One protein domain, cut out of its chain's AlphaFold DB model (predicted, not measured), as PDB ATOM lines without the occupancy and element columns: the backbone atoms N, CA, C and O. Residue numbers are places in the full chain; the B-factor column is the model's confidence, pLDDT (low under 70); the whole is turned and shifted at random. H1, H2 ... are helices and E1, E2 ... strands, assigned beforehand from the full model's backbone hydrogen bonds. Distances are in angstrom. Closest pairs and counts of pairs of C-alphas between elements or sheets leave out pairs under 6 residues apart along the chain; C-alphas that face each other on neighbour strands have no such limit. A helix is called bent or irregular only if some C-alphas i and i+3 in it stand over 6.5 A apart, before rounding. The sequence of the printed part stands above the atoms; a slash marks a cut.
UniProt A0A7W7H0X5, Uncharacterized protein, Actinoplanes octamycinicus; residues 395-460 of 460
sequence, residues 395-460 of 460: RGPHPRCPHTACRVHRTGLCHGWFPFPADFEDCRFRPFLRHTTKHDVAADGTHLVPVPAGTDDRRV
ATOM      1  N   ARG A 395     -37.067  25.448  85.763       50.34
ATOM      2  CA  ARG A 395     -36.323  24.577  84.836       50.34
ATOM      3  C   ARG A 395     -37.129  24.281  83.577       50.34
ATOM      4  O   ARG A 395     -37.241  23.136  83.148       50.34
ATOM      5  N   GLY A 396     -37.709  25.324  82.982       44.75
ATOM      6  CA  GLY A 396     -38.170  25.215  81.600       44.75
ATOM      7  C   GLY A 396     -37.013  24.725  80.710       44.75
ATOM      8  O   GLY A 396     -35.856  25.023  81.014       44.75
ATOM      9  N   PRO A 397     -37.278  23.987  79.620       37.34
ATOM     10  CA  PRO A 397     -36.246  23.285  78.842       37.34
ATOM     11  C   PRO A 397     -35.174  24.190  78.204       37.34
ATOM     12  O   PRO A 397     -34.192  23.683  77.665       37.34
ATOM     13  N   HIS A 398     -35.321  25.517  78.277       47.84
ATOM     14  CA  HIS A 398     -34.393  26.480  77.694       47.84
ATOM     15  C   HIS A 398     -34.109  27.632  78.676       47.84
ATOM     16  O   HIS A 398     -34.931  28.550  78.776       47.84
ATOM     17  N   PRO A 399     -32.962  27.613  79.387       55.06
ATOM     18  CA  PRO A 399     -32.462  28.789  80.094       55.06
ATOM     19  C   PRO A 399     -32.344  29.940  79.093       55.06
ATOM     20  O   PRO A 399     -31.684  29.785  78.065       55.06
ATOM     21  N   ARG A 400     -33.007  31.073  79.350       70.06
ATOM     22  CA  ARG A 400     -32.909  32.241  78.455       70.06
ATOM     23  C   ARG A 400     -31.746  33.163  78.811       70.06
ATOM     24  O   ARG A 400     -31.220  33.831  77.930       70.06
ATOM     25  N   CYS A 401     -31.334  33.191  80.080       79.75
ATOM     26  CA  CYS A 401     -30.214  34.021  80.515       79.75
ATOM     27  C   CYS A 401     -28.892  33.423  80.008       79.75
ATOM     28  O   CYS A 401     -28.612  32.266  80.314       79.75
ATOM     29  N   PRO A 402     -28.058  34.179  79.274       81.19
ATOM     30  CA  PRO A 402     -26.794  33.657  78.753       81.19
ATOM     31  C   PRO A 402     -25.641  33.710  79.762       81.19
ATOM     32  O   PRO A 402     -24.581  33.122  79.540       81.19
ATOM     33  N   HIS A 403     -25.816  34.428  80.874       85.81
ATOM     34  CA  HIS A 403     -24.742  34.753  81.809       85.81
ATOM     35  C   HIS A 403     -24.456  33.619  82.793       85.81
ATOM     36  O   HIS A 403     -24.693  33.740  83.991       85.81
ATOM     37  N   THR A 404     -23.906  32.510  82.306       86.06
ATOM     38  CA  THR A 404     -23.605  31.316  83.121       86.06
ATOM     39  C   THR A 404     -22.643  31.566  84.294       86.06
ATOM     40  O   THR A 404     -22.656  30.808  85.269       86.06
ATOM     41  N   ALA A 405     -21.842  32.636  84.227       86.00
ATOM     42  CA  ALA A 405     -20.951  33.090  85.297       86.00
ATOM     43  C   ALA A 405     -21.670  33.878  86.412       86.00
ATOM     44  O   ALA A 405     -21.153  33.976  87.524       86.00
ATOM     45  N   CYS A 406     -22.868  34.410  86.150       86.06
ATOM     46  CA  CYS A 406     -23.643  35.148  87.140       86.06
ATOM     47  C   CYS A 406     -24.103  34.215  88.267       86.06
ATOM     48  O   CYS A 406     -24.709  33.170  88.025       86.06
ATOM     49  N   ARG A 407     -23.901  34.618  89.527       83.56
ATOM     50  CA  ARG A 407     -24.326  33.817  90.691       83.56
ATOM     51  C   ARG A 407     -25.831  33.527  90.711       83.56
ATOM     52  O   ARG A 407     -26.253  32.473  91.168       83.56
ATOM     53  N   VAL A 408     -26.639  34.439  90.165       84.00
ATOM     54  CA  VAL A 408     -28.099  34.291  90.092       84.00
ATOM     55  C   VAL A 408     -28.509  33.306  88.996       84.00
ATOM     56  O   VAL A 408     -29.518  32.621  89.144       84.00
ATOM     57  N   HIS A 409     -27.719  33.158  87.928       84.69
ATOM     58  CA  HIS A 409     -28.051  32.278  86.803       84.69
ATOM     59  C   HIS A 409     -28.311  30.831  87.244       84.69
ATOM     60  O   HIS A 409     -29.239  30.185  86.755       84.69
ATOM     61  N   ARG A 410     -27.524  30.324  88.203       78.75
ATOM     62  CA  ARG A 410     -27.649  28.949  88.721       78.75
ATOM     63  C   ARG A 410     -28.931  28.703  89.516       78.75
ATOM     64  O   ARG A 410     -29.333  27.556  89.659       78.75
ATOM     65  N   THR A 411     -29.573  29.763  89.998       77.44
ATOM     66  CA  THR A 411     -30.805  29.677  90.799       77.44
ATOM     67  C   THR A 411     -32.053  29.448  89.945       77.44
ATOM     68  O   THR A 411     -33.095  29.067  90.468       77.44
ATOM     69  N   GLY A 412     -31.980  29.709  88.633       76.81
ATOM     70  CA  GLY A 412     -33.132  29.647  87.728       76.81
ATOM     71  C   GLY A 412     -34.096  30.836  87.828       76.81
ATOM     72  O   GLY A 412     -34.888  31.049  86.913       76.81
ATOM     73  N   LEU A 413     -34.005  31.667  88.876       77.06
ATOM     74  CA  LEU A 413     -34.923  32.793  89.096       77.06
ATOM     75  C   LEU A 413     -34.897  33.820  87.954       77.06
ATOM     76  O   LEU A 413     -35.936  34.339  87.557       77.06
ATOM     77  N   CYS A 414     -33.719  34.095  87.390       80.06
ATOM     78  CA  CYS A 414     -33.571  35.062  86.303       80.06
ATOM     79  C   CYS A 414     -33.821  34.470  84.906       80.06
ATOM     80  O   CYS A 414     -33.635  35.165  83.912       80.06
ATOM     81  N   HIS A 415     -34.233  33.202  84.773       77.00
ATOM     82  CA  HIS A 415     -34.425  32.586  83.448       77.00
ATOM     83  C   HIS A 415     -35.622  33.164  82.689       77.00
ATOM     84  O   HIS A 415     -35.667  33.067  81.466       77.00
ATOM     85  N   GLY A 416     -36.561  33.790  83.401       72.88
ATOM     86  CA  GLY A 416     -37.628  34.602  82.816       72.88
ATOM     87  C   GLY A 416     -37.303  36.097  82.730       72.88
ATOM     88  O   GLY A 416     -38.139  36.859  82.257       72.88
ATOM     89  N   TRP A 417     -36.133  36.544  83.202       79.69
ATOM     90  CA  TRP A 417     -35.765  37.961  83.180       79.69
ATOM     91  C   TRP A 417     -35.532  38.452  81.754       79.69
ATOM     92  O   TRP A 417     -35.005  37.713  80.932       79.69
ATOM     93  N   PHE A 418     -35.900  39.696  81.452       73.12
ATOM     94  CA  PHE A 418     -35.683  40.276  80.132       73.12
ATOM     95  C   PHE A 418     -35.838  41.812  80.146       73.12
ATOM     96  O   PHE A 418     -36.685  42.330  80.881       73.12
ATOM     97  N   PRO A 419     -35.096  42.570  79.317       73.75
ATOM     98  CA  PRO A 419     -34.020  42.130  78.422       73.75
ATOM     99  C   PRO A 419     -32.764  41.679  79.178       73.75
ATOM    100  O   PRO A 419     -32.571  42.018  80.350       73.75
ATOM    101  N   PHE A 420     -31.905  40.915  78.497       76.88
ATOM    102  CA  PHE A 420     -30.582  40.567  79.013       76.88
ATOM    103  C   PHE A 420     -29.556  41.595  78.529       76.88
ATOM    104  O   PHE A 420     -29.486  41.846  77.328       76.88
ATOM    105  N   PRO A 421     -28.766  42.193  79.432       78.50
ATOM    106  CA  PRO A 421     -27.624  43.011  79.028       78.50
ATOM    107  C   PRO A 421     -26.511  42.152  78.409       78.50
ATOM    108  O   PRO A 421     -26.513  40.927  78.541       78.50
ATOM    109  N   ALA A 422     -25.517  42.799  77.797       76.44
ATOM    110  CA  ALA A 422     -24.305  42.114  77.351       76.44
ATOM    111  C   ALA A 422     -23.520  41.532  78.544       76.44
ATOM    112  O   ALA A 422     -23.177  40.349  78.528       76.44
ATOM    113  N   ASP A 423     -23.322  42.322  79.605       82.88
ATOM    114  CA  ASP A 423     -22.666  41.907  80.851       82.88
ATOM    115  C   ASP A 423     -23.687  41.728  81.986       82.88
ATOM    116  O   ASP A 423     -24.620  42.518  82.131       82.88
ATOM    117  N   PHE A 424     -23.522  40.698  82.819       84.62
ATOM    118  CA  PHE A 424     -24.411  40.475  83.955       84.62
ATOM    119  C   PHE A 424     -24.258  41.518  85.065       84.62
ATOM    120  O   PHE A 424     -25.172  41.632  85.882       84.62
ATOM    121  N   GLU A 425     -23.159  42.269  85.112       85.31
ATOM    122  CA  GLU A 425     -23.011  43.393  86.050       85.31
ATOM    123  C   GLU A 425     -23.980  44.542  85.724       85.31
ATOM    124  O   GLU A 425     -24.482  45.212  86.625       85.31
ATOM    125  N   ASP A 426     -24.365  44.689  84.452       83.56
ATOM    126  CA  ASP A 426     -25.396  45.638  84.008       83.56
ATOM    127  C   ASP A 426     -26.825  45.079  84.180       83.56
ATOM    128  O   ASP A 426     -27.822  45.695  83.780       83.56
ATOM    129  N   CYS A 427     -26.966  43.875  84.748       83.88
ATOM    130  CA  CYS A 427     -28.251  43.201  84.865       83.88
ATOM    131  C   CYS A 427     -29.131  43.847  85.931       83.88
ATOM    132  O   CYS A 427     -28.895  43.734  87.135       83.88
ATOM    133  N   ARG A 428     -30.252  44.421  85.488       84.44
ATOM    134  CA  ARG A 428     -31.254  45.015  86.380       84.44
ATOM    135  C   ARG A 428     -32.138  44.003  87.115       84.44
ATOM    136  O   ARG A 428     -32.981  44.425  87.897       84.44
ATOM    137  N   PHE A 429     -31.930  42.690  86.945       85.75
ATOM    138  CA  PHE A 429     -32.727  41.667  87.639       85.75
ATOM    139  C   PHE A 429     -32.658  41.806  89.164       85.75
ATOM    140  O   PHE A 429     -33.682  41.739  89.834       85.75
ATOM    141  N   ARG A 430     -31.460  41.999  89.733       86.38
ATOM    142  CA  ARG A 430     -31.307  42.133  91.191       86.38
ATOM    143  C   ARG A 430     -31.913  43.437  91.719       86.38
ATOM    144  O   ARG A 430     -32.690  43.342  92.665       86.38
ATOM    145  N   PRO A 431     -31.628  44.620  91.135       85.75
ATOM    146  CA  PRO A 431     -32.345  45.849  91.474       85.75
ATOM    147  C   PRO A 431     -33.869  45.693  91.408       85.75
ATOM    148  O   PRO A 431     -34.551  46.037  92.365       85.75
ATOM    149  N   PHE A 432     -34.388  45.083  90.340       84.81
ATOM    150  CA  PHE A 432     -35.808  44.763  90.194       84.81
ATOM    151  C   PHE A 432     -36.333  43.881  91.331       84.81
ATOM    152  O   PHE A 432     -37.338  44.210  91.956       84.81
ATOM    153  N   LEU A 433     -35.651  42.771  91.625       85.56
ATOM    154  CA  LEU A 433     -36.061  41.834  92.669       85.56
ATOM    155  C   LEU A 433     -36.109  42.544  94.025       85.56
ATOM    156  O   LEU A 433     -37.110  42.459  94.733       85.56
ATOM    157  N   ARG A 434     -35.071  43.317  94.350       88.19
ATOM    158  CA  ARG A 434     -35.000  44.126  95.572       88.19
ATOM    159  C   ARG A 434     -36.118  45.157  95.632       88.19
ATOM    160  O   ARG A 434     -36.738  45.320  96.676       88.19
ATOM    161  N   HIS A 435     -36.391  45.835  94.525       84.31
ATOM    162  CA  HIS A 435     -37.416  46.865  94.455       84.31
ATOM    163  C   HIS A 435     -38.820  46.293  94.674       84.31
ATOM    164  O   HIS A 435     -39.553  46.806  95.523       84.31
ATOM    165  N   THR A 436     -39.148  45.216  93.957       81.31
ATOM    166  CA  THR A 436     -40.492  44.618  93.902       81.31
ATOM    167  C   THR A 436     -40.802  43.669  95.051       81.31
ATOM    168  O   THR A 436     -41.969  43.443  95.338       81.31
ATOM    169  N   THR A 437     -39.785  43.089  95.693       86.06
ATOM    170  CA  THR A 437     -39.992  42.093  96.758       86.06
ATOM    171  C   THR A 437     -39.371  42.487  98.088       86.06
ATOM    172  O   THR A 437     -39.661  41.844  99.087       86.06
ATOM    173  N   LYS A 438     -38.488  43.495  98.131       90.19
ATOM    174  CA  LYS A 438     -37.625  43.816  99.289       90.19
ATOM    175  C   LYS A 438     -36.669  42.690  99.694       90.19
ATOM    176  O   LYS A 438     -36.139  42.705 100.803       90.19
ATOM    177  N   HIS A 439     -36.390  41.757  98.782       91.25
ATOM    178  CA  HIS A 439     -35.441  40.663  98.975       91.25
ATOM    179  C   HIS A 439     -34.300  40.696  97.945       91.25
ATOM    180  O   HIS A 439     -34.429  41.241  96.851       91.25
ATOM    181  N   ASP A 440     -33.167  40.088  98.285       91.88
ATOM    182  CA  ASP A 440     -32.063  39.788  97.368       91.88
ATOM    183  C   ASP A 440     -31.737  38.294  97.421       91.88
ATOM    184  O   ASP A 440     -32.143  37.580  98.335       91.88
ATOM    185  N   VAL A 441     -30.979  37.813  96.444       88.31
ATOM    186  CA  VAL A 441     -30.486  36.436  96.425       88.31
ATOM    187  C   VAL A 441     -29.299  36.317  97.383       88.31
ATOM    188  O   VAL A 441     -28.319  37.065  97.252       88.31
ATOM    189  N   ALA A 442     -29.376  35.363  98.316       90.00
ATOM    190  CA  ALA A 442     -28.300  35.019  99.241       90.00
ATOM    191  C   ALA A 442     -26.991  34.707  98.497       90.00
ATOM    192  O   ALA A 442     -26.986  34.335  97.322       90.00
ATOM    193  N   ALA A 443     -25.853  34.842  99.184       87.44
ATOM    194  CA  ALA A 443     -24.539  34.639  98.568       87.44
ATOM    195  C   ALA A 443     -24.354  33.223  97.985       87.44
ATOM    196  O   ALA A 443     -23.675  33.069  96.970       87.44
ATOM    197  N   ASP A 444     -24.982  32.218  98.596       86.12
ATOM    198  CA  ASP A 444     -24.966  30.824  98.143       86.12
ATOM    199  C   ASP A 444     -25.982  30.516  97.023       86.12
ATOM    200  O   ASP A 444     -25.932  29.443  96.422       86.12
ATOM    201  N   GLY A 445     -26.886  31.452  96.710       83.94
ATOM    202  CA  GLY A 445     -27.927  31.295  95.696       83.94
ATOM    203  C   GLY A 445     -29.100  30.391  96.093       83.94
ATOM    204  O   GLY A 445     -29.916  30.068  95.234       83.94
ATOM    205  N   THR A 446     -29.194  29.962  97.352       85.12
ATOM    206  CA  THR A 446     -30.179  28.956  97.789       85.12
ATOM    207  C   THR A 446     -31.428  29.549  98.433       85.12
ATOM    208  O   THR A 446     -32.464  28.887  98.461       85.12
ATOM    209  N   HIS A 447     -31.359  30.799  98.899       90.31
ATOM    210  CA  HIS A 447     -32.473  31.494  99.539       90.31
ATOM    211  C   HIS A 447     -32.559  32.957  99.078       90.31
ATOM    212  O   HIS A 447     -31.574  33.549  98.626       90.31
ATOM    213  N   LEU A 448     -33.743  33.547  99.193       90.81
ATOM    214  CA  LEU A 448     -33.941  34.989  99.222       90.81
ATOM    215  C   LEU A 448     -33.775  35.482 100.656       90.81
ATOM    216  O   LEU A 448     -34.269  34.839 101.576       90.81
ATOM    217  N   VAL A 449     -33.114  36.622 100.830       94.25
ATOM    218  CA  VAL A 449     -32.894  37.274 102.127       94.25
ATOM    219  C   VAL A 449     -33.428  38.705 102.086       94.25
ATOM    220  O   VAL A 449     -33.329  39.345 101.033       94.25
ATOM    221  N   PRO A 450     -33.976  39.242 103.189       95.06
ATOM    222  CA  PRO A 450     -34.457  40.617 103.220       95.06
ATOM    223  C   PRO A 450     -33.321  41.603 102.938       95.06
ATOM    224  O   PRO A 450     -32.202  41.451 103.437       95.06
ATOM    225  N   VAL A 451     -33.603  42.641 102.156       92.38
ATOM    226  CA  VAL A 451     -32.656  43.740 101.949       92.38
ATOM    227  C   VAL A 451     -32.577  44.558 103.243       92.38
ATOM    228  O   VAL A 451     -33.624  44.966 103.754       92.38
ATOM    229  N   PRO A 452     -31.377  44.838 103.790       88.38
ATOM    230  CA  PRO A 452     -31.250  45.662 104.988       88.38
ATOM    231  C   PRO A 452     -31.924  47.029 104.815       88.38
ATOM    232  O   PRO A 452     -31.860  47.644 103.744       88.38
ATOM    233  N   ALA A 453     -32.555  47.528 105.878       81.88
ATOM    234  CA  ALA A 453     -33.172  48.849 105.863       81.88
ATOM    235  C   ALA A 453     -32.128  49.925 105.504       81.88
ATOM    236  O   ALA A 453     -31.041  49.960 106.079       81.88
ATOM    237  N   GLY A 454     -32.454  50.796 104.544       77.75
ATOM    238  CA  GLY A 454     -31.566  51.872 104.079       77.75
ATOM    239  C   GLY A 454     -30.703  51.541 102.855       77.75
ATOM    240  O   GLY A 454     -30.034  52.435 102.345       77.75
ATOM    241  N   THR A 455     -30.759  50.314 102.326       74.00
ATOM    242  CA  THR A 455     -30.054  49.914 101.085       74.00
ATOM    243  C   THR A 455     -30.856  50.235  99.809       74.00
ATOM    244  O   THR A 455     -30.871  49.455  98.860       74.00
ATOM    245  N   ASP A 456     -31.581  51.357  99.808       60.72
ATOM    246  CA  ASP A 456     -32.593  51.684  98.796       60.72
ATOM    247  C   ASP A 456     -31.936  52.071  97.454       60.72
ATOM    248  O   ASP A 456     -31.576  53.225  97.212       60.72
ATOM    249  N   ASP A 457     -31.762  51.083  96.573       59.34
ATOM    250  CA  ASP A 457     -31.328  51.269  95.185       59.34
ATOM    251  C   ASP A 457     -32.501  51.846  94.374       59.34
ATOM    252  O   ASP A 457     -33.215  51.146  93.659       59.34
ATOM    253  N   ARG A 458     -32.745  53.156  94.491       54.53
ATOM    254  CA  ARG A 458     -33.832  53.850  93.763       54.53
ATOM    255  C   ARG A 458     -33.619  53.956  92.246       54.53
ATOM    256  O   ARG A 458     -34.337  54.693  91.578       54.53
ATOM    257  N   ARG A 459     -32.618  53.272  91.689       47.88
ATOM    258  CA  ARG A 459     -32.344  53.232  90.248       47.88
ATOM    259  C   ARG A 459     -32.765  51.871  89.691       47.88
ATOM    260  O   ARG A 459     -31.926  50.984  89.558       47.88
ATOM    261  N   VAL A 460     -34.051  51.715  89.374       51.34
ATOM    262  CA  VAL A 460     -34.561  50.607  88.539       51.34
ATOM    263  C   VAL A 460     -34.818  51.102  87.129       51.34
ATOM    264  O   VAL A 460     -35.270  52.256  86.982       51.34
TER     265      VAL A 460
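AT A GLANCE: This is residues 395 to 460 of the 460 residues of an uncharacterized protein of Actinoplanes octamycinicus (UniProt A0A7W7H0X5). With little regular structure, this elongated domain has a small strand hairpin, E1 and E2, with helix H2 packed beside E1 towards one end, and loops 395 to 412 with short H1 towards the other. The printed part has 66 residues, 20 in named elements, in the order H1, H2, E1, E2: mixed class, antiparallel sheet E1 - E2. It is compact, radius of gyration of the C-alphas 11.9 A, spanning 37 by 23 by 18 A.

IN THESE COORDINATES: E1 is residues 439 to 441, 7.0 A; E2 is 447 to 450, 10.0 A, ending at C-alpha 450 (-34.457, 40.617, 103.220). H2 is 429 to 437, 11.7 A. H1 is 413 to 416, irregular at 7.1 A, beginning at C-alpha 413 (-34.923, 32.793, 89.096).

HOW THE PARTS SIT: Hairpin E1 and E2 is antiparallel at 143 degrees, with N 440 and O 449 2.9 A apart, within hydrogen-bond range. H2 and E1 come closest at the C-alphas of Arg 434 and Asp 440, 5.5 A. H2 and E2 are near each other, with 6 pairs of C-alphas within 10 A. H1 and H2 are close but not clearly touching, with closest C-alphas Cys 414 and Phe 429, 6.8 A. H1 is apart from E1 and E2. Every O i to N i+4 pair of H2 is within range; H1 is too short for one.

THE WHOLE: The C-alphas farthest apart, Pro 397 and Gly 454, are 38.4 A apart. The printed part has no cut; link H1 to H2 is long. Model pLDDT is under 70 at residues 395 to 399 and 456 to 460.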